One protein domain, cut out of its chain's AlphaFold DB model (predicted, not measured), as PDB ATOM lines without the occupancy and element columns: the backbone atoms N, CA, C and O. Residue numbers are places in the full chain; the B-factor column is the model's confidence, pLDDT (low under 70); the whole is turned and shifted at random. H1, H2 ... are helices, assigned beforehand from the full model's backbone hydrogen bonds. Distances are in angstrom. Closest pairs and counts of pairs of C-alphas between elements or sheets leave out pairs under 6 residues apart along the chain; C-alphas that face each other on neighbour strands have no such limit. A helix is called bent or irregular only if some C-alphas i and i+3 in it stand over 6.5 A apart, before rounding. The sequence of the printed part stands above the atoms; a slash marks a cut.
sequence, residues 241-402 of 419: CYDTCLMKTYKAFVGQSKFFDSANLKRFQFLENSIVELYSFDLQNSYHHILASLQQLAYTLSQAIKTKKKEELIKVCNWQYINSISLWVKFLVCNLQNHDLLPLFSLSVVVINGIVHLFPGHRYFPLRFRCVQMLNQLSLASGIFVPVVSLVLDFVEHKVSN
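Overview. This is residues 241 to 402 of the 419 residues of an uncharacterized protein of Vanilla planifolia (UniProt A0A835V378). Four helices, H3, H5, H6 and H7, make an up-and-down bundle, each running against the one before it, with the H1 and H2 hairpin packed on H5. Short H4 folds back on the end of H3, and H8 extends the length at the other end from Cys 241. The printed part has 162 residues with eight named helices, H1 to H8 in chain order, and no named strand: all helix. It is compact, radius of gyration of the C-alphas 16.0 A, yet elongated, spanning 55 by 34 by 34 A.

Arrangement. H1, residues 242 to 259, and H2, residues 262 to 280, form a hairpin at a shallow tilt of 15 degrees; their closest C-alphas, Phe 253 and Leu 271, are 7.1 A apart. The hub is H5, residues 319 to 335, which touches five helices. H1 touches it with residues 254 to 258 alone, closest C-alphas Ser 257 and Gln 320, 5.0 A. H3, residues 283 to 307, touches H6, residues 342 to 358, the same way at 23 degrees, closest C-alphas Ala 298 and Val 351, 5.6 A. H4, residues 310 to 317, touches H3 at C-alphas Ala 304 and Glu 312, the closest, 4.8 A. H7, residues 362 to 382, touches H5, closest C-alphas Val 333 and Ala 381, 5.3 A. H8, residues 389 to 400, only just touches H7, with 3 pairs of C-alphas within 8 A, closest Val 372 and Leu 391, 7.5 A. H1 and H7 are apart. Every O i to N i+4 pair is within hydrogen-bond range in H4, H5 and H6; the others have H1 12 of 14, H2 13 of 15, H3 19 of 21, H7 15 of 17, H8 6 of 8.

Along the chain. H1 starts at C-alpha 242 (39.398, 61.344, -8.122); H8 ends at C-alpha 400 (41.976, 36.335, -54.233). H3 is 35.3 A long, H7 30.1 A. H2 and H7 are irregular: C-alphas 263 and 266 are 8.1 A apart, 363 and 366 7.9 A.

Size, cuts and confidence. The C-alphas farthest apart, Cys 241 and Ser 401, are 56.6 A apart. The printed part has no cut and no long link. Residues 262, 338 and 393 to 402 are under pLDDT 70.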
ATOM      1  N   CYS A 241      37.933  64.011  -5.159       83.50
ATOM      2  CA  CYS A 241      37.922  64.520  -6.525       83.50
ATOM      3  C   CYS A 241      38.372  63.506  -7.570       83.50
ATOM      4  O   CYS A 241      38.229  63.811  -8.753       83.50
ATOM      5  N   TYR A 242      38.883  62.333  -7.176       87.75
ATOM      6  CA  TYR A 242      39.398  61.344  -8.122       87.75
ATOM      7  C   TYR A 242      38.339  60.910  -9.140       87.75
ATOM      8  O   TYR A 242      38.566  61.076 -10.336       87.75
ATOM      9  N   ASP A 243      37.141  60.525  -8.692       89.31
ATOM     10  CA  ASP A 243      36.031  60.173  -9.591       89.31
ATOM     11  C   ASP A 243      35.672  61.308 -10.555       89.31
ATOM     12  O   ASP A 243      35.457  61.098 -11.749       89.31
ATOM     13  N   THR A 244      35.661  62.548 -10.057       90.00
ATOM     14  CA  THR A 244      35.384  63.722 -10.894       90.00
ATOM     15  C   THR A 244      36.482  63.929 -11.940       90.00
ATOM     16  O   THR A 244      36.170  64.275 -13.081       90.00
ATOM     17  N   CYS A 245      37.751  63.720 -11.575       92.06
ATOM     18  CA  CYS A 245      38.879  63.782 -12.498       92.06
ATOM     19  C   CYS A 245      38.774  62.692 -13.569       92.06
ATOM     20  O   CYS A 245      38.861  63.025 -14.749       92.06
ATOM     21  N   LEU A 246      38.523  61.435 -13.187       92.06
ATOM     22  CA  LEU A 246      38.354  60.314 -14.120       92.06
ATOM     23  C   LEU A 246      37.234  60.606 -15.124       92.06
ATOM     24  O   LEU A 246      37.471  60.648 -16.333       92.06
ATOM     25  N   MET A 247      36.037  60.931 -14.626       91.44
ATOM     26  CA  MET A 247      34.876  61.204 -15.472       91.44
ATOM     27  C   MET A 247      35.097  62.389 -16.415       91.44
ATOM     28  O   MET A 247      34.771  62.301 -17.600       91.44
ATOM     29  N   LYS A 248      35.628  63.519 -15.921       92.12
ATOM     30  CA  LYS A 248      35.831  64.713 -16.757       92.12
ATOM     31  C   LYS A 248      36.911  64.491 -17.811       92.12
ATOM     32  O   LYS A 248      36.710  64.896 -18.953       92.12
ATOM     33  N   THR A 249      38.007  63.830 -17.447       93.50
ATOM     34  CA  THR A 249      39.118  63.538 -18.363       93.50
ATOM     35  C   THR A 249      38.663  62.583 -19.467       93.50
ATOM     36  O   THR A 249      38.867  62.869 -20.646       93.50
ATOM     37  N   TYR A 250      37.944  61.510 -19.112       93.62
ATOM     38  CA  TYR A 250      37.398  60.570 -20.090       93.62
ATOM     39  C   TYR A 250      36.384  61.234 -21.033       93.62
ATOM     40  O   TYR A 250      36.518  61.136 -22.253       93.62
ATOM     41  N   LYS A 251      35.411  61.989 -20.499       91.50
ATOM     42  CA  LYS A 251      34.427  62.713 -21.326       91.50
ATOM     43  C   LYS A 251      35.097  63.692 -22.296       91.50
ATOM     44  O   LYS A 251      34.703  63.762 -23.459       91.50
ATOM     45  N   ALA A 252      36.117  64.422 -21.845       91.69
ATOM     46  CA  ALA A 252      36.831  65.379 -22.686       91.69
ATOM     47  C   ALA A 252      37.618  64.687 -23.816       91.69
ATOM     48  O   ALA A 252      37.575  65.137 -24.960       91.69
ATOM     49  N   PHE A 253      38.254  63.547 -23.533       92.56
ATOM     50  CA  PHE A 253      38.919  62.727 -24.549       92.56
ATOM     51  C   PHE A 253      37.958  62.176 -25.603       92.56
ATOM     52  O   PHE A 253      38.231  62.253 -26.803       92.56
ATOM     53  N   VAL A 254      36.811  61.646 -25.171       88.81
ATOM     54  CA  VAL A 254      35.773  61.158 -26.088       88.81
ATOM     55  C   VAL A 254      35.259  62.306 -26.957       88.81
ATOM     56  O   VAL A 254      35.087  62.125 -28.161       88.81
ATOM     57  N   GLY A 255      35.080  63.503 -26.391       86.81
ATOM     58  CA  GLY A 255      34.743  64.714 -27.144       86.81
ATOM     59  C   GLY A 255      35.770  65.037 -28.233       86.81
ATOM     60  O   GLY A 255      35.395  65.218 -29.391       86.81
ATOM     61  N   GLN A 256      37.061  65.008 -27.897       86.25
ATOM     62  CA  GLN A 256      38.140  65.295 -28.849       86.25
ATOM     63  C   GLN A 256      38.322  64.218 -29.917       86.25
ATOM     64  O   GLN A 256      38.753  64.509 -31.031       86.25
ATOM     65  N   SER A 257      37.960  62.973 -29.606       82.62
ATOM     66  CA  SER A 257      38.065  61.840 -30.528       82.62
ATOM     67  C   SER A 257      37.210  61.999 -31.790       82.62
ATOM     68  O   SER A 257      37.484  61.322 -32.777       82.62
ATOM     69  N   LYS A 258      36.212  62.900 -31.792       80.06
ATOM     70  CA  LYS A 258      35.444  63.266 -32.998       80.06
ATOM     71  C   LYS A 258      36.316  63.913 -34.073       80.06
ATOM     72  O   LYS A 258      36.092  63.692 -35.255       80.06
ATOM     73  N   PHE A 259      37.314  64.688 -33.660       73.38
ATOM     74  CA  PHE A 259      38.182  65.470 -34.542       73.38
ATOM     75  C   PHE A 259      39.486  64.732 -34.872       73.38
ATOM     76  O   PHE A 259      40.518  65.356 -35.125       73.38
ATOM     77  N   PHE A 260      39.471  63.397 -34.812       72.50
ATOM     78  CA  PHE A 260      40.650  62.593 -35.095       72.50
ATOM     79  C   PHE A 260      41.082  62.768 -36.557       72.50
ATOM     80  O   PHE A 260      40.344  62.437 -37.485       72.50
ATOM     81  N   ASP A 261      42.311  63.247 -36.748       72.44
ATOM     82  CA  ASP A 261      42.977  63.322 -38.045       72.44
ATOM     83  C   ASP A 261      44.394  62.747 -37.926       72.44
ATOM     84  O   ASP A 261      45.065  62.885 -36.902       72.44
ATOM     85  N   SER A 262      44.858  62.127 -39.006       67.19
ATOM     86  CA  SER A 262      46.214  61.610 -39.193       67.19
ATOM     87  C   SER A 262      47.317  62.623 -38.861       67.19
ATOM     88  O   SER A 262      48.352  62.231 -38.323       67.19
ATOM     89  N   ALA A 263      47.081  63.919 -39.094       73.56
ATOM     90  CA  ALA A 263      48.005  64.991 -38.724       73.56
ATOM     91  C   ALA A 263      48.186  65.139 -37.197       73.56
ATOM     92  O   ALA A 263      49.266  65.491 -36.729       73.56
ATOM     93  N   ASN A 264      47.164  64.791 -36.408       73.88
ATOM     94  CA  ASN A 264      47.122  64.972 -34.953       73.88
ATOM     95  C   ASN A 264      47.423  63.684 -34.165       73.88
ATOM     96  O   ASN A 264      47.163  63.610 -32.962       73.88
ATOM     97  N   LEU A 265      47.995  62.663 -34.814       82.50
ATOM     98  CA  LEU A 265      48.213  61.344 -34.212       82.50
ATOM     99  C   LEU A 265      49.071  61.398 -32.938       82.50
ATOM    100  O   LEU A 265      48.721  60.771 -31.941       82.50
ATOM    101  N   LYS A 266      50.170  62.164 -32.944       85.50
ATOM    102  CA  LYS A 266      51.077  62.284 -31.783       85.50
ATOM    103  C   LYS A 266      50.367  62.869 -30.562       85.50
ATOM    104  O   LYS A 266      50.506  62.360 -29.454       85.50
ATOM    105  N   ARG A 267      49.558  63.907 -30.780       84.88
ATOM    106  CA  ARG A 267      48.730  64.519 -29.738       84.88
ATOM    107  C   ARG A 267      47.716  63.521 -29.199       84.88
ATOM    108  O   ARG A 267      47.574  63.389 -27.992       84.88
ATOM    109  N   PHE A 268      47.053  62.776 -30.080       87.00
ATOM    110  CA  PHE A 268      46.092  61.764 -29.659       87.00
ATOM    111  C   PHE A 268      46.741  60.665 -28.804       87.00
ATOM    112  O   PHE A 268      46.217  60.313 -27.752       87.00
ATOM    113  N   GLN A 269      47.925  60.192 -29.200       89.19
ATOM    114  CA  GLN A 269      48.711  59.235 -28.419       89.19
ATOM    115  C   GLN A 269      49.092  59.783 -27.039       89.19
ATOM    116  O   GLN A 269      49.039  59.037 -26.061       89.19
ATOM    117  N   PHE A 270      49.445  61.069 -26.950       90.56
ATOM    118  CA  PHE A 270      49.701  61.739 -25.676       90.56
ATOM    119  C   PHE A 270      48.452  61.767 -24.782       90.56
ATOM    120  O   PHE A 270      48.542  61.405 -23.607       90.56
ATOM    121  N   LEU A 271      47.282  62.118 -25.329       91.94
ATOM    122  CA  LEU A 271      46.023  62.106 -24.574       91.94
ATOM    123  C   LEU A 271      45.675  60.690 -24.085       91.94
ATOM    124  O   LEU A 271      45.335  60.511 -22.920       91.94
ATOM    125  N   GLU A 272      45.818  59.673 -24.939       92.06
ATOM    126  CA  GLU A 272      45.619  58.277 -24.537       92.06
ATOM    127  C   GLU A 272      46.569  57.871 -23.402       92.06
ATOM    128  O   GLU A 272      46.126  57.290 -22.416       92.06
ATOM    129  N   ASN A 273      47.866  58.184 -23.523       93.38
ATOM    130  CA  ASN A 273      48.860  57.881 -22.487       93.38
ATOM    131  C   ASN A 273      48.512  58.563 -21.161       93.38
ATOM    132  O   ASN A 273      48.588  57.927 -20.117       93.38
ATOM    133  N   SER A 274      48.074  59.823 -21.223       93.75
ATOM    134  CA  SER A 274      47.664  60.599 -20.050       93.75
ATOM    135  C   SER A 274      46.493  59.924 -19.325       93.75
ATOM    136  O   SER A 274      46.511  59.744 -18.112       93.75
ATOM    137  N   ILE A 275      45.468  59.479 -20.057       94.94
ATOM    138  CA  ILE A 275      44.330  58.789 -19.431       94.94
ATOM    139  C   ILE A 275      44.759  57.445 -18.848       94.94
ATOM    140  O   ILE A 275      44.357  57.120 -17.733       94.94
ATOM    141  N   VAL A 276      45.585  56.679 -19.567       94.25
ATOM    142  CA  VAL A 276      46.116  55.409 -19.054       94.25
ATOM    143  C   VAL A 276      46.876  55.644 -17.750       94.25
ATOM    144  O   VAL A 276      46.625  54.929 -16.787       94.25
ATOM    145  N   GLU A 277      47.727  56.667 -17.673       93.94
ATOM    146  CA  GLU A 277      48.448  57.042 -16.451       93.94
ATOM    147  C   GLU A 277      47.486  57.398 -15.303       93.94
ATOM    148  O   GLU A 277      47.616  56.869 -14.200       93.94
ATOM    149  N   LEU A 278      46.463  58.217 -15.570       93.38
ATOM    150  CA  LEU A 278      45.475  58.631 -14.569       93.38
ATOM    151  C   LEU A 278      44.675  57.449 -13.993       93.38
ATOM    152  O   LEU A 278      44.453  57.381 -12.782       93.38
ATOM    153  N   TYR A 279      44.232  56.532 -14.855       92.81
ATOM    154  CA  TYR A 279      43.473  55.345 -14.450       92.81
ATOM    155  C   TYR A 279      44.369  54.273 -13.810       92.81
ATOM    156  O   TYR A 279      43.898  53.478 -13.001       92.81
ATOM    157  N   SER A 280      45.664  54.255 -14.139       90.88
ATOM    158  CA  SER A 280      46.639  53.349 -13.513       90.88
ATOM    159  C   SER A 280      47.080  53.832 -12.127       90.88
ATOM    160  O   SER A 280      47.654  53.055 -11.372       90.88
ATOM    161  N   PHE A 281      46.803  55.094 -11.771       88.50
ATOM    162  CA  PHE A 281      47.142  55.657 -10.460       88.50
ATOM    163  C   PHE A 281      46.455  54.918  -9.301       88.50
ATOM    164  O   PHE A 281      47.084  54.658  -8.278       88.50
ATOM    165  N   ASP A 282      45.175  54.576  -9.461       87.12
ATOM    166  CA  ASP A 282      44.407  53.786  -8.501       87.12
ATOM    167  C   ASP A 282      43.432  52.871  -9.243       87.12
ATOM    168  O   ASP A 282      42.344  53.268  -9.677       87.12
ATOM    169  N   LEU A 283      43.858  51.618  -9.385       86.88
ATOM    170  CA  LEU A 283      43.137  50.594 -10.126       86.88
ATOM    171  C   LEU A 283      41.832  50.181  -9.452       86.88
ATOM    172  O   LEU A 283      40.893  49.835 -10.162       86.88
ATOM    173  N   GLN A 284      41.743  50.224  -8.119       85.56
ATOM    174  CA  GLN A 284      40.537  49.787  -7.410       85.56
ATOM    175  C   GLN A 284      39.371  50.729  -7.712       85.56
ATOM    176  O   GLN A 284      38.302  50.285  -8.129       85.56
ATOM    177  N   ASN A 285      39.608  52.036  -7.590       84.62
ATOM    178  CA  ASN A 285      38.595  53.044  -7.898       84.62
ATOM    179  C   ASN A 285      38.346  53.158  -9.410       84.62
ATOM    180  O   ASN A 285      37.203  53.278  -9.854       84.62
ATOM    181  N   SER A 286      39.396  53.041 -10.223       89.31
ATOM    182  CA  SER A 286      39.287  53.125 -11.683       89.31
ATOM    183  C   SER A 286      38.551  51.945 -12.320       89.31
ATOM    184  O   SER A 286      37.877  52.131 -13.336       89.31
ATOM    185  N   TYR A 287      38.635  50.745 -11.733       90.06
ATOM    186  CA  TYR A 287      38.059  49.515 -12.288       90.06
ATOM    187  C   TYR A 287      36.572  49.663 -12.621       90.06
ATOM    188  O   TYR A 287      36.141  49.311 -13.721       90.06
ATOM    189  N   HIS A 288      35.789  50.234 -11.703       89.62
ATOM    190  CA  HIS A 288      34.349  50.402 -11.889       89.62
ATOM    191  C   HIS A 288      34.014  51.358 -13.040       89.62
ATOM    192  O   HIS A 288      33.102  51.079 -13.820       89.62
ATOM    193  N   HIS A 289      34.783  52.439 -13.203       90.06
ATOM    194  CA  HIS A 289      34.610  53.388 -14.310       90.06
ATOM    195  C   HIS A 289      34.943  52.752 -15.663       90.06
ATOM    196  O   HIS A 289      34.211  52.945 -16.635       90.06
ATOM    197  N   ILE A 290      36.019  51.962 -15.725       92.19
ATOM    198  CA  ILE A 290      36.428  51.250 -16.946       92.19
ATOM    199  C   ILE A 290      35.380  50.205 -17.319       92.19
ATOM    200  O   ILE A 290      34.945  50.143 -18.470       92.19
ATOM    201  N   LEU A 291      34.945  49.404 -16.342       91.75
ATOM    202  CA  LEU A 291      33.928  48.381 -16.541       91.75
ATOM    203  C   LEU A 291      32.627  49.000 -17.058       91.75
ATOM    204  O   LEU A 291      32.091  48.522 -18.055       91.75
ATOM    205  N   ALA A 292      32.159  50.087 -16.438       91.69
ATOM    206  CA  ALA A 292      30.964  50.801 -16.879       91.69
ATOM    207  C   ALA A 292      31.111  51.315 -18.321       91.69
ATOM    208  O   ALA A 292      30.205  51.136 -19.137       91.69
ATOM    209  N   SER A 293      32.269  51.882 -18.675       92.06
ATOM    210  CA  SER A 293      32.524  52.320 -20.049       92.06
ATOM    211  C   SER A 293      32.548  51.157 -21.045       92.06
ATOM    212  O   SER A 293      31.998  51.296 -22.138       92.06
ATOM    213  N   LEU A 294      33.184  50.029 -20.722       92.44
ATOM    214  CA  LEU A 294      33.230  48.860 -21.607       92.44
ATOM    215  C   LEU A 294      31.849  48.215 -21.765       92.44
ATOM    216  O   LEU A 294      31.485  47.811 -22.868       92.44
ATOM    217  N   GLN A 295      31.052  48.171 -20.697       92.44
ATOM    218  CA  GLN A 295      29.669  47.699 -20.744       92.44
ATOM    219  C   GLN A 295      28.797  48.590 -21.636       92.44
ATOM    220  O   GLN A 295      28.013  48.066 -22.428       92.44
ATOM    221  N   GLN A 296      28.964  49.915 -21.576       91.38
ATOM    222  CA  GLN A 296      28.285  50.838 -22.493       91.38
ATOM    223  C   GLN A 296      28.673  50.568 -23.952       91.38
ATOM    224  O   GLN A 296      27.797  50.456 -24.810       91.38
ATOM    225  N   LEU A 297      29.967  50.374 -24.232       91.19
ATOM    226  CA  LEU A 297      30.449  50.041 -25.576       91.19
ATOM    227  C   LEU A 297      29.865  48.705 -26.072       91.19
ATOM    228  O   LEU A 297      29.423  48.608 -27.221       91.19
ATOM    229  N   ALA A 298      29.806  47.689 -25.208       90.94
ATOM    230  CA  ALA A 298      29.211  46.388 -25.511       90.94
ATOM    231  C   ALA A 298      27.695  46.470 -25.754       90.94
ATOM    232  O   ALA A 298      27.166  45.797 -26.644       90.94
ATOM    233  N   TYR A 299      26.991  47.313 -24.995       90.62
ATOM    234  CA  TYR A 299      25.563  47.553 -25.175       90.62
ATOM    235  C   TYR A 299      25.270  48.202 -26.531       90.62
ATOM    236  O   TYR A 299      24.439  47.687 -27.281       90.62
ATOM    237  N   THR A 300      25.990  49.270 -26.895       87.81
ATOM    238  CA  THR A 300      25.850  49.924 -28.208       87.81
ATOM    239  C   THR A 300      26.101  48.942 -29.352       87.81
ATOM    240  O   THR A 300      25.329  48.889 -30.307       87.81
ATOM    241  N   LEU A 301      27.125  48.091 -29.229       89.25
ATOM    242  CA  LEU A 301      27.403  47.047 -30.217       89.25
ATOM    243  C   LEU A 301      26.268  46.026 -30.316       89.25
ATOM    244  O   LEU A 301      25.836  45.672 -31.412       89.25
ATOM    245  N   SER A 302      25.749  45.577 -29.173       87.75
ATOM    246  CA  SER A 302      24.639  44.624 -29.120       87.75
ATOM    247  C   SER A 302      23.385  45.181 -29.796       87.75
ATOM    248  O   SER A 302      22.691  44.452 -30.505       87.75
ATOM    249  N   GLN A 303      23.104  46.475 -29.622       86.56
ATOM    250  CA  GLN A 303      21.990  47.144 -30.297       86.56
ATOM    251  C   GLN A 303      22.202  47.251 -31.809       86.56
ATOM    252  O   GLN A 303      21.272  46.985 -32.578       86.56
ATOM    253  N   ALA A 304      23.423  47.550 -32.253       86.31
ATOM    254  CA  ALA A 304      23.765  47.573 -33.672       86.31
ATOM    255  C   ALA A 304      23.616  46.187 -34.327       86.31
ATOM    256  O   ALA A 304      23.048  46.081 -35.416       86.31
ATOM    257  N   ILE A 305      24.031  45.115 -33.640       85.44
ATOM    258  CA  ILE A 305      23.884  43.729 -34.114       85.44
ATOM    259  C   ILE A 305      22.405  43.329 -34.225       85.44
ATOM    260  O   ILE A 305      22.008  42.720 -35.222       85.44
ATOM    261  N   LYS A 306      21.584  43.667 -33.220       85.88
ATOM    262  CA  LYS A 306      20.158  43.300 -33.172       85.88
ATOM    263  C   LYS A 306      19.323  44.048 -34.206       85.88
ATOM    264  O   LYS A 306      18.513  43.441 -34.898       85.88
ATOM    265  N   THR A 307      19.489  45.366 -34.287       82.12
ATOM    266  CA  THR A 307      18.618  46.218 -35.107       82.12
ATOM    267  C   THR A 307      19.078  46.315 -36.556       82.12
ATOM    268  O   THR A 307      18.246  46.535 -37.435       82.12
ATOM    269  N   LYS A 308      20.392  46.186 -36.813       77.50
ATOM    270  CA  LYS A 308      21.039  46.386 -38.125       77.50
ATOM    271  C   LYS A 308      20.632  47.693 -38.827       77.50
ATOM    272  O   LYS A 308      20.737  47.811 -40.048       77.50
ATOM    273  N   LYS A 309      20.165  48.690 -38.068       79.50
ATOM    274  CA  LYS A 309      19.791  50.006 -38.591       79.50
ATOM    275  C   LYS A 309      21.049  50.808 -38.906       79.50
ATOM    276  O   LYS A 309      22.020  50.759 -38.156       79.50
ATOM    277  N   LYS A 310      21.013  51.594 -39.989       76.56
ATOM    278  CA  LYS A 310      22.144  52.447 -40.401       76.56
ATOM    279  C   LYS A 310      22.606  53.382 -39.278       76.56
ATOM    280  O   LYS A 310      23.804  53.527 -39.085       76.56
ATOM    281  N   GLU A 311      21.674  53.947 -38.515       78.31
ATOM    282  CA  GLU A 311      21.962  54.847 -37.388       78.31
ATOM    283  C   GLU A 311      22.800  54.171 -36.292       78.31
ATOM    284  O   GLU A 311      23.795  54.730 -35.836       78.31
ATOM    285  N   GLU A 312      22.459  52.936 -35.916       79.94
ATOM    286  CA  GLU A 312      23.198  52.179 -34.899       79.94
ATOM    287  C   GLU A 312      24.562  51.692 -35.417       79.94
ATOM    288  O   GLU A 312      25.538  51.658 -34.670       79.94
ATOM    289  N   LEU A 313      24.675  51.391 -36.716       79.25
ATOM    290  CA  LEU A 313      25.960  51.066 -37.347       79.25
ATOM    291  C   LEU A 313      26.908  52.274 -37.380       79.25
ATOM    292  O   LEU A 313      28.104  52.115 -37.138       79.25
ATOM    293  N   ILE A 314      26.388  53.481 -37.634       80.12
ATOM    294  CA  ILE A 314      27.180  54.722 -37.623       80.12
ATOM    295  C   ILE A 314      27.756  54.983 -36.227       80.12
ATOM    296  O   ILE A 314      28.920  55.361 -36.112       80.12
ATOM    297  N   LYS A 315      26.992  54.708 -35.160       80.31
ATOM    298  CA  LYS A 315      27.473  54.855 -33.775       80.31
ATOM    299  C   LYS A 315      28.691  53.973 -33.476       80.31
ATOM    300  O   LYS A 315      29.615  54.440 -32.818       80.31
ATOM    301  N   VAL A 316      28.723  52.738 -33.984       81.00
ATOM    302  CA  VAL A 316      29.857  51.804 -33.801       81.00
ATOM    303  C   VAL A 316      31.048  52.164 -34.701       81.00
ATOM    304  O   VAL A 316      32.198  52.017 -34.295       81.00
ATOM    305  N   CYS A 317      30.792  52.677 -35.908       78.56
ATOM    306  CA  CYS A 317      31.836  53.135 -36.835       78.56
ATOM    307  C   CYS A 317      32.427  54.511 -36.490       78.56
ATOM    308  O   CYS A 317      33.372  54.947 -37.145       78.56
ATOM    309  N   ASN A 318      31.895  55.207 -35.486       86.31
ATOM    310  CA  ASN A 318      32.393  56.512 -35.072       86.31
ATOM    311  C   ASN A 318      33.795  56.391 -34.443       86.31
ATOM    312  O   ASN A 318      34.052  55.516 -33.611       86.31
ATOM    313  N   TRP A 319      34.691  57.321 -34.783       83.50
ATOM    314  CA  TRP A 319      36.020  57.443 -34.180       83.50
ATOM    315  C   TRP A 319      35.990  57.479 -32.654       83.50
ATOM    316  O   TRP A 319      36.870  56.902 -32.024       83.50
ATOM    317  N   GLN A 320      34.966  58.091 -32.055       87.50
ATOM    318  CA  GLN A 320      34.785  58.090 -30.603       87.50
ATOM    319  C   GLN A 320      34.687  56.672 -30.035       87.50
ATOM    320  O   GLN A 320      35.376  56.343 -29.076       87.50
ATOM    321  N   TYR A 321      33.873  55.820 -30.660       88.75
ATOM    322  CA  TYR A 321      33.662  54.443 -30.229       88.75
ATOM    323  C   TYR A 321      34.953  53.624 -30.360       88.75
ATOM    324  O   TYR A 321      35.403  52.989 -29.406       88.75
ATOM    325  N   ILE A 322      35.604  53.707 -31.524       88.62
ATOM    326  CA  ILE A 322      36.840  52.971 -31.819       88.62
ATOM    327  C   ILE A 322      37.978  53.415 -30.891       88.62
ATOM    328  O   ILE A 322      38.711  52.581 -30.358       88.62
ATOM    329  N   ASN A 323      38.130  54.723 -30.679       90.31
ATOM    330  CA  ASN A 323      39.193  55.262 -29.841       90.31
ATOM    331  C   ASN A 323      38.960  54.988 -28.350       90.31
ATOM    332  O   ASN A 323      39.930  54.733 -27.640       90.31
ATOM    333  N   SER A 324      37.712  54.953 -27.875       91.81
ATOM    334  CA  SER A 324      37.411  54.501 -26.511       91.81
ATOM    335  C   SER A 324      37.833  53.047 -26.283       91.81
ATOM    336  O   SER A 324      38.434  52.743 -25.258       91.81
ATOM    337  N   ILE A 325      37.591  52.140 -27.236       92.81
ATOM    338  CA  ILE A 325      38.060  50.747 -27.104       92.81
ATOM    339  C   ILE A 325      39.592  50.690 -27.186       92.81
ATOM    340  O   ILE A 325      40.219  49.998 -26.389       92.81
ATOM    341  N   SER A 326      40.199  51.437 -28.115       92.06
ATOM    342  CA  SER A 326      41.661  51.565 -28.255       92.06
ATOM    343  C   SER A 326      42.321  51.980 -26.940       92.06
ATOM    344  O   SER A 326      43.299  51.367 -26.511       92.06
ATOM    345  N   LEU A 327      41.737  52.968 -26.258       93.75
ATOM    346  CA  LEU A 327      42.174  53.441 -24.952       93.75
ATOM    347  C   LEU A 327      42.148  52.330 -23.896       93.75
ATOM    348  O   LEU A 327      43.141  52.123 -23.200       93.75
ATOM    349  N   TRP A 328      41.039  51.594 -23.786       94.62
ATOM    350  CA  TRP A 328      40.917  50.528 -22.789       94.62
ATOM    351  C   TRP A 328      41.817  49.332 -23.084       94.62
ATOM    352  O   TRP A 328      42.390  48.762 -22.158       94.62
ATOM    353  N   VAL A 329      42.033  48.996 -24.356       92.81
ATOM    354  CA  VAL A 329      43.032  47.992 -24.746       92.81
ATOM    355  C   VAL A 329      44.426  48.414 -24.304       92.81
ATOM    356  O   VAL A 329      45.132  47.622 -23.687       92.81
ATOM    357  N   LYS A 330      44.806  49.668 -24.549       93.25
ATOM    358  CA  LYS A 330      46.100  50.206 -24.124       93.25
ATOM    359  C   LYS A 330      46.258  50.188 -22.603       93.25
ATOM    360  O   LYS A 330      47.301  49.774 -22.106       93.25
ATOM    361  N   PHE A 331      45.213  50.568 -21.867       93.81
ATOM    362  CA  PHE A 331      45.183  50.471 -20.408       93.81
ATOM    363  C   PHE A 331      45.412  49.034 -19.922       93.81
ATOM    364  O   PHE A 331      46.222  48.810 -19.022       93.81
ATOM    365  N   LEU A 332      44.726  48.061 -20.528       91.12
ATOM    366  CA  LEU A 332      44.874  46.651 -20.182       91.12
ATOM    367  C   LEU A 332      46.287  46.153 -20.480       91.12
ATOM    368  O   LEU A 332      46.909  45.551 -19.613       91.12
ATOM    369  N   VAL A 333      46.832  46.464 -21.656       90.88
ATOM    370  CA  VAL A 333      48.205  46.093 -22.029       90.88
ATOM    371  C   VAL A 333      49.224  46.571 -20.988       90.88
ATOM    372  O   VAL A 333      50.142  45.825 -20.662       90.88
ATOM    373  N   CYS A 334      49.039  47.766 -20.418       88.75
ATOM    374  CA  CYS A 334      49.936  48.304 -19.392       88.75
ATOM    375  C   CYS A 334      49.772  47.665 -17.998       88.75
ATOM    376  O   CYS A 334      50.730  47.670 -17.231       88.75
ATOM    377  N   ASN A 335      48.592  47.140 -17.648       87.06
ATOM    378  CA  ASN A 335      48.264  46.751 -16.266       87.06
ATOM    379  C   ASN A 335      47.986  45.248 -16.058       87.06
ATOM    380  O   ASN A 335      47.952  44.789 -14.918       87.06
ATOM    381  N   LEU A 336      47.806  44.468 -17.131       80.44
ATOM    382  CA  LEU A 336      47.418  43.049 -17.069       80.44
ATOM    383  C   LEU A 336      48.438  42.138 -16.373       80.44
ATOM    384  O   LEU A 336      48.047  41.110 -15.835       80.44
ATOM    385  N   GLN A 337      49.726  42.490 -16.370       72.81
ATOM    386  CA  GLN A 337      50.768  41.645 -15.768       72.81
ATOM    387  C   GLN A 337      50.750  41.661 -14.234       72.81
ATOM    388  O   GLN A 337      51.222  40.717 -13.609       72.81
ATOM    389  N   ASN A 338      50.207  42.720 -13.630       68.62
ATOM    390  CA  ASN A 338      50.325  42.966 -12.192       68.62
ATOM    391  C   ASN A 338      49.005  42.759 -11.431       68.62
ATOM    392  O   ASN A 338      49.012  42.752 -10.201       68.62
ATOM    393  N   HIS A 339      47.873  42.622 -12.136       74.44
ATOM    394  CA  HIS A 339      46.538  42.688 -11.535       74.44
ATOM    395  C   HIS A 339      45.516  41.771 -12.221       74.44
ATOM    396  O   HIS A 339      45.552  41.577 -13.436       74.44
ATOM    397  N   ASP A 340      44.533  41.297 -11.447       77.25
ATOM    398  CA  ASP A 340      43.412  40.475 -11.922       77.25
ATOM    399  C   ASP A 340      42.398  41.299 -12.742       77.25
ATOM    400  O   ASP A 340      41.287  41.602 -12.307       77.25
ATOM    401  N   LEU A 341      42.773  41.668 -13.970       84.56
ATOM    402  CA  LEU A 341      41.923  42.408 -14.919       84.56
ATOM    403  C   LEU A 341      41.279  41.494 -15.977       84.56
ATOM    404  O   LEU A 341      40.787  41.964 -17.007       84.56
ATOM    405  N   LEU A 342      41.244  40.182 -15.720       83.56
ATOM    406  CA  LEU A 342      40.673  39.169 -16.616       83.56
ATOM    407  C   LEU A 342      39.220  39.458 -17.049       83.56
ATOM    408  O   LEU A 342      38.915  39.248 -18.227       83.56
ATOM    409  N   PRO A 343      38.315  39.978 -16.188       87.94
ATOM    410  CA  PRO A 343      36.963  40.332 -16.623       87.94
ATOM    411  C   PRO A 343      36.932  41.476 -17.648       87.94
ATOM    412  O   PRO A 343      36.134  41.456 -18.582       87.94
ATOM    413  N   LEU A 344      37.821  42.466 -17.511       89.69
ATOM    414  CA  LEU A 344      37.926  43.572 -18.469       89.69
ATOM    415  C   LEU A 344      38.560  43.106 -19.783       89.69
ATOM    416  O   LEU A 344      38.134  43.528 -20.860       89.69
ATOM    417  N   PHE A 345      39.549  42.212 -19.696       89.12
ATOM    418  CA  PHE A 345      40.162  41.566 -20.853       89.12
ATOM    419  C   PHE A 345      39.123  40.800 -21.674       89.12
ATOM    420  O   PHE A 345      38.986  41.050 -22.872       89.12
ATOM    421  N   SER A 346      38.357  39.910 -21.036       88.75
ATOM    422  CA  SER A 346      37.369  39.086 -21.736       88.75
ATOM    423  C   SER A 346      36.281  39.942 -22.384       88.75
ATOM    424  O   SER A 346      35.966  39.740 -23.558       88.75
ATOM    425  N   LEU A 347      35.781  40.960 -21.677       91.00
ATOM    426  CA  LEU A 347      34.807  41.901 -22.224       91.00
ATOM    427  C   LEU A 347      35.368  42.667 -23.432       91.00
ATOM    428  O   LEU A 347      34.685  42.793 -24.447       91.00
ATOM    429  N   SER A 348      36.624  43.115 -23.366       91.00
ATOM    430  CA  SER A 348      37.283  43.808 -24.480       91.00
ATOM    431  C   SER A 348      37.422  42.909 -25.711       91.00
ATOM    432  O   SER A 348      37.104  43.337 -26.818       91.00
ATOM    433  N   VAL A 349      37.822  41.644 -25.531       90.56
ATOM    434  CA  VAL A 349      37.927  40.664 -26.627       90.56
ATOM    435  C   VAL A 349      36.563  40.412 -27.274       90.56
ATOM    436  O   VAL A 349      36.457  40.425 -28.501       90.56
ATOM    437  N   VAL A 350      35.504  40.237 -26.473       89.88
ATOM    438  CA  VAL A 350      34.133  40.037 -26.978       89.88
ATOM    439  C   VAL A 350      33.662  41.241 -27.796       89.88
ATOM    440  O   VAL A 350      33.140  41.063 -28.898       89.88
ATOM    441  N   VAL A 351      33.878  42.461 -27.297       91.56
ATOM    442  CA  VAL A 351      33.505  43.694 -28.006       91.56
ATOM    443  C   VAL A 351      34.258  43.808 -29.332       91.56
ATOM    444  O   VAL A 351      33.640  44.041 -30.369       91.56
ATOM    445  N   ILE A 352      35.576  43.588 -29.335       90.31
ATOM    446  CA  ILE A 352      36.392  43.710 -30.549       90.31
ATOM    447  C   ILE A 352      35.994  42.660 -31.595       90.31
ATOM    448  O   ILE A 352      35.810  43.007 -32.763       90.31
ATOM    449  N   ASN A 353      35.784  41.403 -31.193       87.56
ATOM    450  CA  ASN A 353      35.310  40.355 -32.101       87.56
ATOM    451  C   ASN A 353      33.932  40.689 -32.684       87.56
ATOM    452  O   ASN A 353      33.712  40.543 -33.888       87.56
ATOM    453  N   GLY A 354      33.013  41.203 -31.861       85.88
ATOM    454  CA  GLY A 354      31.692  41.609 -32.331       85.88
ATOM    455  C   GLY A 354      31.746  42.720 -33.388       85.88
ATOM    456  O   GLY A 354      30.974  42.675 -34.344       85.88
ATOM    457  N   ILE A 355      32.694  43.662 -33.297       87.88
ATOM    458  CA  ILE A 355      32.910  44.690 -34.335       87.88
ATOM    459  C   ILE A 355      33.376  44.053 -35.646       87.88
ATOM    460  O   ILE A 355      32.856  44.385 -36.713       87.88
ATOM    461  N   VAL A 356      34.335  43.123 -35.584       86.19
ATOM    462  CA  VAL A 356      34.861  42.463 -36.787       86.19
ATOM    463  C   VAL A 356      33.754  41.689 -37.508       86.19
ATOM    464  O   VAL A 356      33.645  41.795 -38.732       86.19
ATOM    465  N   HIS A 357      32.894  40.981 -36.772       84.00
ATOM    466  CA  HIS A 357      31.767  40.241 -37.347       84.00
ATOM    467  C   HIS A 357      30.628  41.136 -37.853       84.00
ATOM    468  O   HIS A 357      29.967  40.779 -38.827       84.00
ATOM    469  N   LEU A 358      30.406  42.305 -37.243       84.25
ATOM    470  CA  LEU A 358      29.359  43.238 -37.664       84.25
ATOM    471  C   LEU A 358      29.636  43.861 -39.042       84.25
ATOM    472  O   LEU A 358      28.695  44.140 -39.788       84.25
ATOM    473  N   PHE A 359      30.908  44.050 -39.406       81.06
ATOM    474  CA  PHE A 359      31.303  44.744 -40.636       81.06
ATOM    475  C   PHE A 359      32.087  43.861 -41.625       81.06
ATOM    476  O   PHE A 359      33.273  44.105 -41.828       81.06
ATOM    477  N   PRO A 360      31.458  42.882 -42.308       73.88
ATOM    478  CA  PRO A 360      32.123  41.990 -43.268       73.88
ATOM    479  C   PRO A 360      32.664  42.637 -44.543       73.88
ATOM    480  O   PRO A 360      33.523  42.066 -45.209       73.88
ATOM    481  N   GLY A 361      32.200  43.837 -44.886       73.19
ATOM    482  CA  GLY A 361      32.549  44.483 -46.148       73.19
ATOM    483  C   GLY A 361      34.006  44.949 -46.250       73.19
ATOM    484  O   GLY A 361      34.577  45.497 -45.307       73.19
ATOM    485  N   HIS A 362      34.556  44.862 -47.464       73.25
ATOM    486  CA  HIS A 362      35.887  45.358 -47.850       73.25
ATOM    487  C   HIS A 362      36.133  46.837 -47.506       73.25
ATOM    488  O   HIS A 362      37.248  47.229 -47.171       73.25
ATOM    489  N   ARG A 363      35.077  47.663 -47.517       75.69
ATOM    490  CA  ARG A 363      35.142  49.076 -47.116       75.69
ATOM    491  C   ARG A 363      35.623  49.263 -45.670       75.69
ATOM    492  O   ARG A 363      36.226  50.282 -45.373       75.69
ATOM    493  N   TYR A 364      35.401  48.287 -44.791       79.62
ATOM    494  CA  TYR A 364      35.768  48.359 -43.373       79.62
ATOM    495  C   TYR A 364      37.088  47.651 -43.054       79.62
ATOM    496  O   TYR A 364      37.410  47.433 -41.885       79.62
ATOM    497  N   PHE A 365      37.892  47.307 -44.066       81.19
ATOM    498  CA  PHE A 365      39.171  46.642 -43.840       81.19
ATOM    499  C   PHE A 365      40.127  47.390 -42.896       81.19
ATOM    500  O   PHE A 365      40.687  46.729 -42.023       81.19
ATOM    501  N   PRO A 366      40.284  48.729 -42.964       82.38
ATOM    502  CA  PRO A 366      41.137  49.443 -42.012       82.38
ATOM    503  C   PRO A 366      40.667  49.308 -40.560       82.38
ATOM    504  O   PRO A 366      41.485  49.116 -39.663       82.38
ATOM    505  N   LEU A 367      39.349  49.351 -40.332       83.69
ATOM    506  CA  LEU A 367      38.759  49.167 -39.005       83.69
ATOM    507  C   LEU A 367      39.056  47.767 -38.469       83.69
ATOM    508  O   LEU A 367      39.571  47.613 -37.365       83.69
ATOM    509  N   ARG A 368      38.788  46.743 -39.278       84.69
ATOM    510  CA  ARG A 368      39.028  45.357 -38.879       84.69
ATOM    511  C   ARG A 368      40.519  45.069 -38.658       84.69
ATOM    512  O   ARG A 368      40.861  44.336 -37.738       84.69
ATOM    513  N   PHE A 369      41.412  45.673 -39.447       85.81
ATOM    514  CA  PHE A 369      42.858  45.574 -39.224       85.81
ATOM    515  C   PHE A 369      43.264  46.188 -37.878       85.81
ATOM    516  O   PHE A 369      44.014  45.571 -37.127       85.81
ATOM    517  N   ARG A 370      42.705  47.352 -37.519       86.50
ATOM    518  CA  ARG A 370      42.908  47.952 -36.192       86.50
ATOM    519  C   ARG A 370      42.401  47.036 -35.070       86.50
ATOM    520  O   ARG A 370      43.104  46.854 -34.082       86.50
ATOM    521  N   CYS A 371      41.240  46.399 -35.238       89.25
ATOM    522  CA  CYS A 371      40.722  45.404 -34.292       89.25
ATOM    523  C   CYS A 371      41.680  44.212 -34.117       89.25
ATOM    524  O   CYS A 371      41.989  43.830 -32.993       89.25
ATOM    525  N   VAL A 372      42.200  43.665 -35.218       89.06
ATOM    526  CA  VAL A 372      43.206  42.588 -35.217       89.06
ATOM    527  C   VAL A 372      44.475  43.009 -34.468       89.06
ATOM    528  O   VAL A 372      44.977  42.255 -33.638       89.06
ATOM    529  N   GLN A 373      44.970  44.229 -34.700       89.56
ATOM    530  CA  GLN A 373      46.122  44.768 -33.969       89.56
ATOM    531  C   GLN A 373      45.855  44.856 -32.462       89.56
ATOM    532  O   GLN A 373      46.707  44.463 -31.671       89.56
ATOM    533  N   MET A 374      44.667  45.321 -32.067       91.75
ATOM    534  CA  MET A 374      44.266  45.416 -30.662       91.75
ATOM    535  C   MET A 374      44.180  44.037 -29.990       91.75
ATOM    536  O   MET A 374      44.682  43.869 -28.881       91.75
ATOM    537  N   LEU A 375      43.610  43.029 -30.663       90.19
ATOM    538  CA  LEU A 375      43.567  41.651 -30.153       90.19
ATOM    539  C   LEU A 375      44.969  41.048 -30.002       90.19
ATOM    540  O   LEU A 375      45.249  40.400 -28.996       90.19
ATOM    541  N   ASN A 376      45.861  41.300 -30.963       90.19
ATOM    542  CA  ASN A 376      47.250  40.849 -30.881       90.19
ATOM    543  C   ASN A 376      47.987  41.497 -29.702       90.19
ATOM    544  O   ASN A 376      48.682  40.803 -28.967       90.19
ATOM    545  N   GLN A 377      47.809  42.802 -29.481       89.56
ATOM    546  CA  GLN A 377      48.395  43.499 -28.331       89.56
ATOM    547  C   GLN A 377      47.900  42.922 -27.001       89.56
ATOM    548  O   GLN A 377      48.704  42.670 -26.106       89.56
ATOM    549  N   LEU A 378      46.595  42.661 -26.890       88.69
ATOM    550  CA  LEU A 378      46.011  42.021 -25.712       88.69
ATOM    551  C   LEU A 378      46.577  40.617 -25.479       88.69
ATOM    552  O   LEU A 378      46.935  40.297 -24.350       88.69
ATOM    553  N   SER A 379      46.672  39.796 -26.529       89.00
ATOM    554  CA  SER A 379      47.196  38.427 -26.440       89.00
ATOM    555  C   SER A 379      48.668  38.400 -26.019       89.00
ATOM    556  O   SER A 379      49.049  37.607 -25.162       89.00
ATOM    557  N   LEU A 380      49.482  39.316 -26.558       87.56
ATOM    558  CA  LEU A 380      50.886  39.468 -26.171       87.56
ATOM    559  C   LEU A 380      51.040  39.891 -24.705       87.56
ATOM    560  O   LEU A 380      51.930  39.393 -24.022       87.56
ATOM    561  N   ALA A 381      50.187  40.795 -24.217       85.31
ATOM    562  CA  ALA A 381      50.274  41.305 -22.851       85.31
ATOM    563  C   ALA A 381      49.768  40.308 -21.795       85.31
ATOM    564  O   ALA A 381      50.334  40.242 -20.706       85.31
ATOM    565  N   SER A 382      48.714  39.544 -22.102       83.19
ATOM    566  CA  SER A 382      48.121  38.575 -21.167       83.19
ATOM    567  C   SER A 382      48.765  37.189 -21.217       83.19
ATOM    568  O   SER A 382      48.556  36.394 -20.306       83.19
ATOM    569  N   GLY A 383      49.486  36.859 -22.293       79.62
ATOM    570  CA  GLY A 383      49.958  35.496 -22.560       79.62
ATOM    571  C   GLY A 383      48.834  34.512 -22.916       79.62
ATOM    572  O   GLY A 383      49.092  33.323 -23.100       79.62
ATOM    573  N   ILE A 384      47.586  34.982 -23.029       83.00
ATOM    574  CA  ILE A 384      46.429  34.167 -23.402       83.00
ATOM    575  C   ILE A 384      46.283  34.208 -24.920       83.00
ATOM    576  O   ILE A 384      46.190  35.281 -25.523       83.00
ATOM    577  N   PHE A 385      46.228  33.034 -25.545       79.69
ATOM    578  CA  PHE A 385      46.021  32.929 -26.983       79.69
ATOM    579  C   PHE A 385      44.628  33.437 -27.375       79.69
ATOM    580  O   PHE A 385      43.610  32.905 -26.931       79.69
ATOM    581  N   VAL A 386      44.589  34.451 -28.243       80.94
ATOM    582  CA  VAL A 386      43.363  34.914 -28.902       80.94
ATOM    583  C   VAL A 386      43.409  34.447 -30.362       80.94
ATOM    584  O   VAL A 386      44.381  34.745 -31.055       80.94
ATOM    585  N   PRO A 387      42.396  33.722 -30.868       77.31
ATOM    586  CA  PRO A 387      42.396  33.236 -32.244       77.31
ATOM    587  C   PRO A 387      42.122  34.383 -33.226       77.31
ATOM    588  O   PRO A 387      40.979  34.683 -33.554       77.31
ATOM    589  N   VAL A 388      43.188  35.030 -33.704       77.19
ATOM    590  CA  VAL A 388      43.101  36.146 -34.668       77.19
ATOM    591  C   VAL A 388      43.248  35.671 -36.124       77.19
ATOM    592  O   VAL A 388      42.877  36.379 -37.057       77.19
ATOM    593  N   VAL A 389      43.752  34.449 -36.334       72.25
ATOM    594  CA  VAL A 389      44.056  33.891 -37.666       72.25
ATOM    595  C   VAL A 389      42.811  33.768 -38.543       72.25
ATOM    596  O   VAL A 389      42.860  34.177 -39.697       72.25
ATOM    597  N   SER A 390      41.690  33.277 -38.005       73.38
ATOM    598  CA  SER A 390      40.422  33.182 -38.745       73.38
ATOM    599  C   SER A 390      39.955  34.550 -39.239       73.38
ATOM    600  O   SER A 390      39.591  34.697 -40.399       73.38
ATOM    601  N   LEU A 391      40.077  35.575 -38.391       72.75
ATOM    602  CA  LEU A 391      39.707  36.940 -38.748       72.75
ATOM    603  C   LEU A 391      40.574  37.481 -39.882       72.75
ATOM    604  O   LEU A 391      40.050  38.218 -40.700       72.75
ATOM    605  N   VAL A 392      41.871  37.143 -39.925       71.38
ATOM    606  CA  VAL A 392      42.815  37.586 -40.968       71.38
ATOM    607  C   VAL A 392      42.624  36.818 -42.277       71.38
ATOM    608  O   VAL A 392      42.679  37.429 -43.345       71.38
ATOM    609  N   LEU A 393      42.391  35.505 -42.212       68.88
ATOM    610  CA  LEU A 393      42.186  34.662 -43.393       68.88
ATOM    611  C   LEU A 393      40.970  35.113 -44.208       68.88
ATOM    612  O   LEU A 393      41.090  35.235 -45.428       68.88
ATOM    613  N   ASP A 394      39.884  35.525 -43.545       67.25
ATOM    614  CA  ASP A 394      38.708  36.119 -44.198       67.25
ATOM    615  C   ASP A 394      39.069  37.322 -45.100       67.25
ATOM    616  O   ASP A 394      38.444  37.557 -46.137       67.25
ATOM    617  N   PHE A 395      40.092  38.113 -44.750       64.75
ATOM    618  CA  PHE A 395      40.544  39.221 -45.606       64.75
ATOM    619  C   PHE A 395      41.348  38.754 -46.813       64.75
ATOM    620  O   PHE A 395      41.286  39.386 -47.872       64.75
ATOM    621  N   VAL A 396      42.168  37.719 -46.629       60.88
ATOM    622  CA  VAL A 396      43.067  37.206 -47.664       60.88
ATOM    623  C   VAL A 396      42.251  36.485 -48.734       60.88
ATOM    624  O   VAL A 396      42.433  36.772 -49.917       60.88
ATOM    625  N   GLU A 397      41.286  35.654 -48.336       61.81
ATOM    626  CA  GLU A 397      40.399  34.937 -49.260       61.81
ATOM    627  C   GLU A 397      39.562  35.895 -50.126       61.81
ATOM    628  O   GLU A 397      39.433  35.697 -51.335       61.81
ATOM    629  N   HIS A 398      39.087  37.015 -49.567       55.44
ATOM    630  CA  HIS A 398      38.344  38.018 -50.336       55.44
ATOM    631  C   HIS A 398      39.176  38.762 -51.394       55.44
ATOM    632  O   HIS A 398      38.617  39.198 -52.403       55.44
ATOM    633  N   LYS A 399      40.493  38.923 -51.203       52.34
ATOM    634  CA  LYS A 399      41.367  39.550 -52.211       52.34
ATOM    635  C   LYS A 399      41.665  38.628 -53.391       52.34
ATOM    636  O   LYS A 399      41.834  39.129 -54.498       52.34
ATOM    637  N   VAL A 400      41.702  37.316 -53.170       44.16
ATOM    638  CA  VAL A 400      41.976  36.335 -54.233       44.16
ATOM    639  C   VAL A 400      40.822  36.267 -55.242       44.16
ATOM    640  O   VAL A 400      41.062  36.023 -56.418       44.16
ATOM    641  N   SER A 401      39.590  36.584 -54.829       43.47
ATOM    642  CA  SER A 401      38.415  36.544 -55.714       43.47
ATOM    643  C   SER A 401      38.232  37.790 -56.608       43.47
ATOM    644  O   SER A 401      37.492  37.738 -57.581       43.47
ATOM    645  N   ASN A 402      38.916  38.910 -56.320       41.69
ATOM    646  CA  ASN A 402      38.758  40.192 -57.040       41.69
ATOM    647  C   ASN A 402      40.058  40.702 -57.695       41.69
ATOM    648  O   ASN A 402      40.198  41.898 -57.958       41.69
TER     649      ASN A 402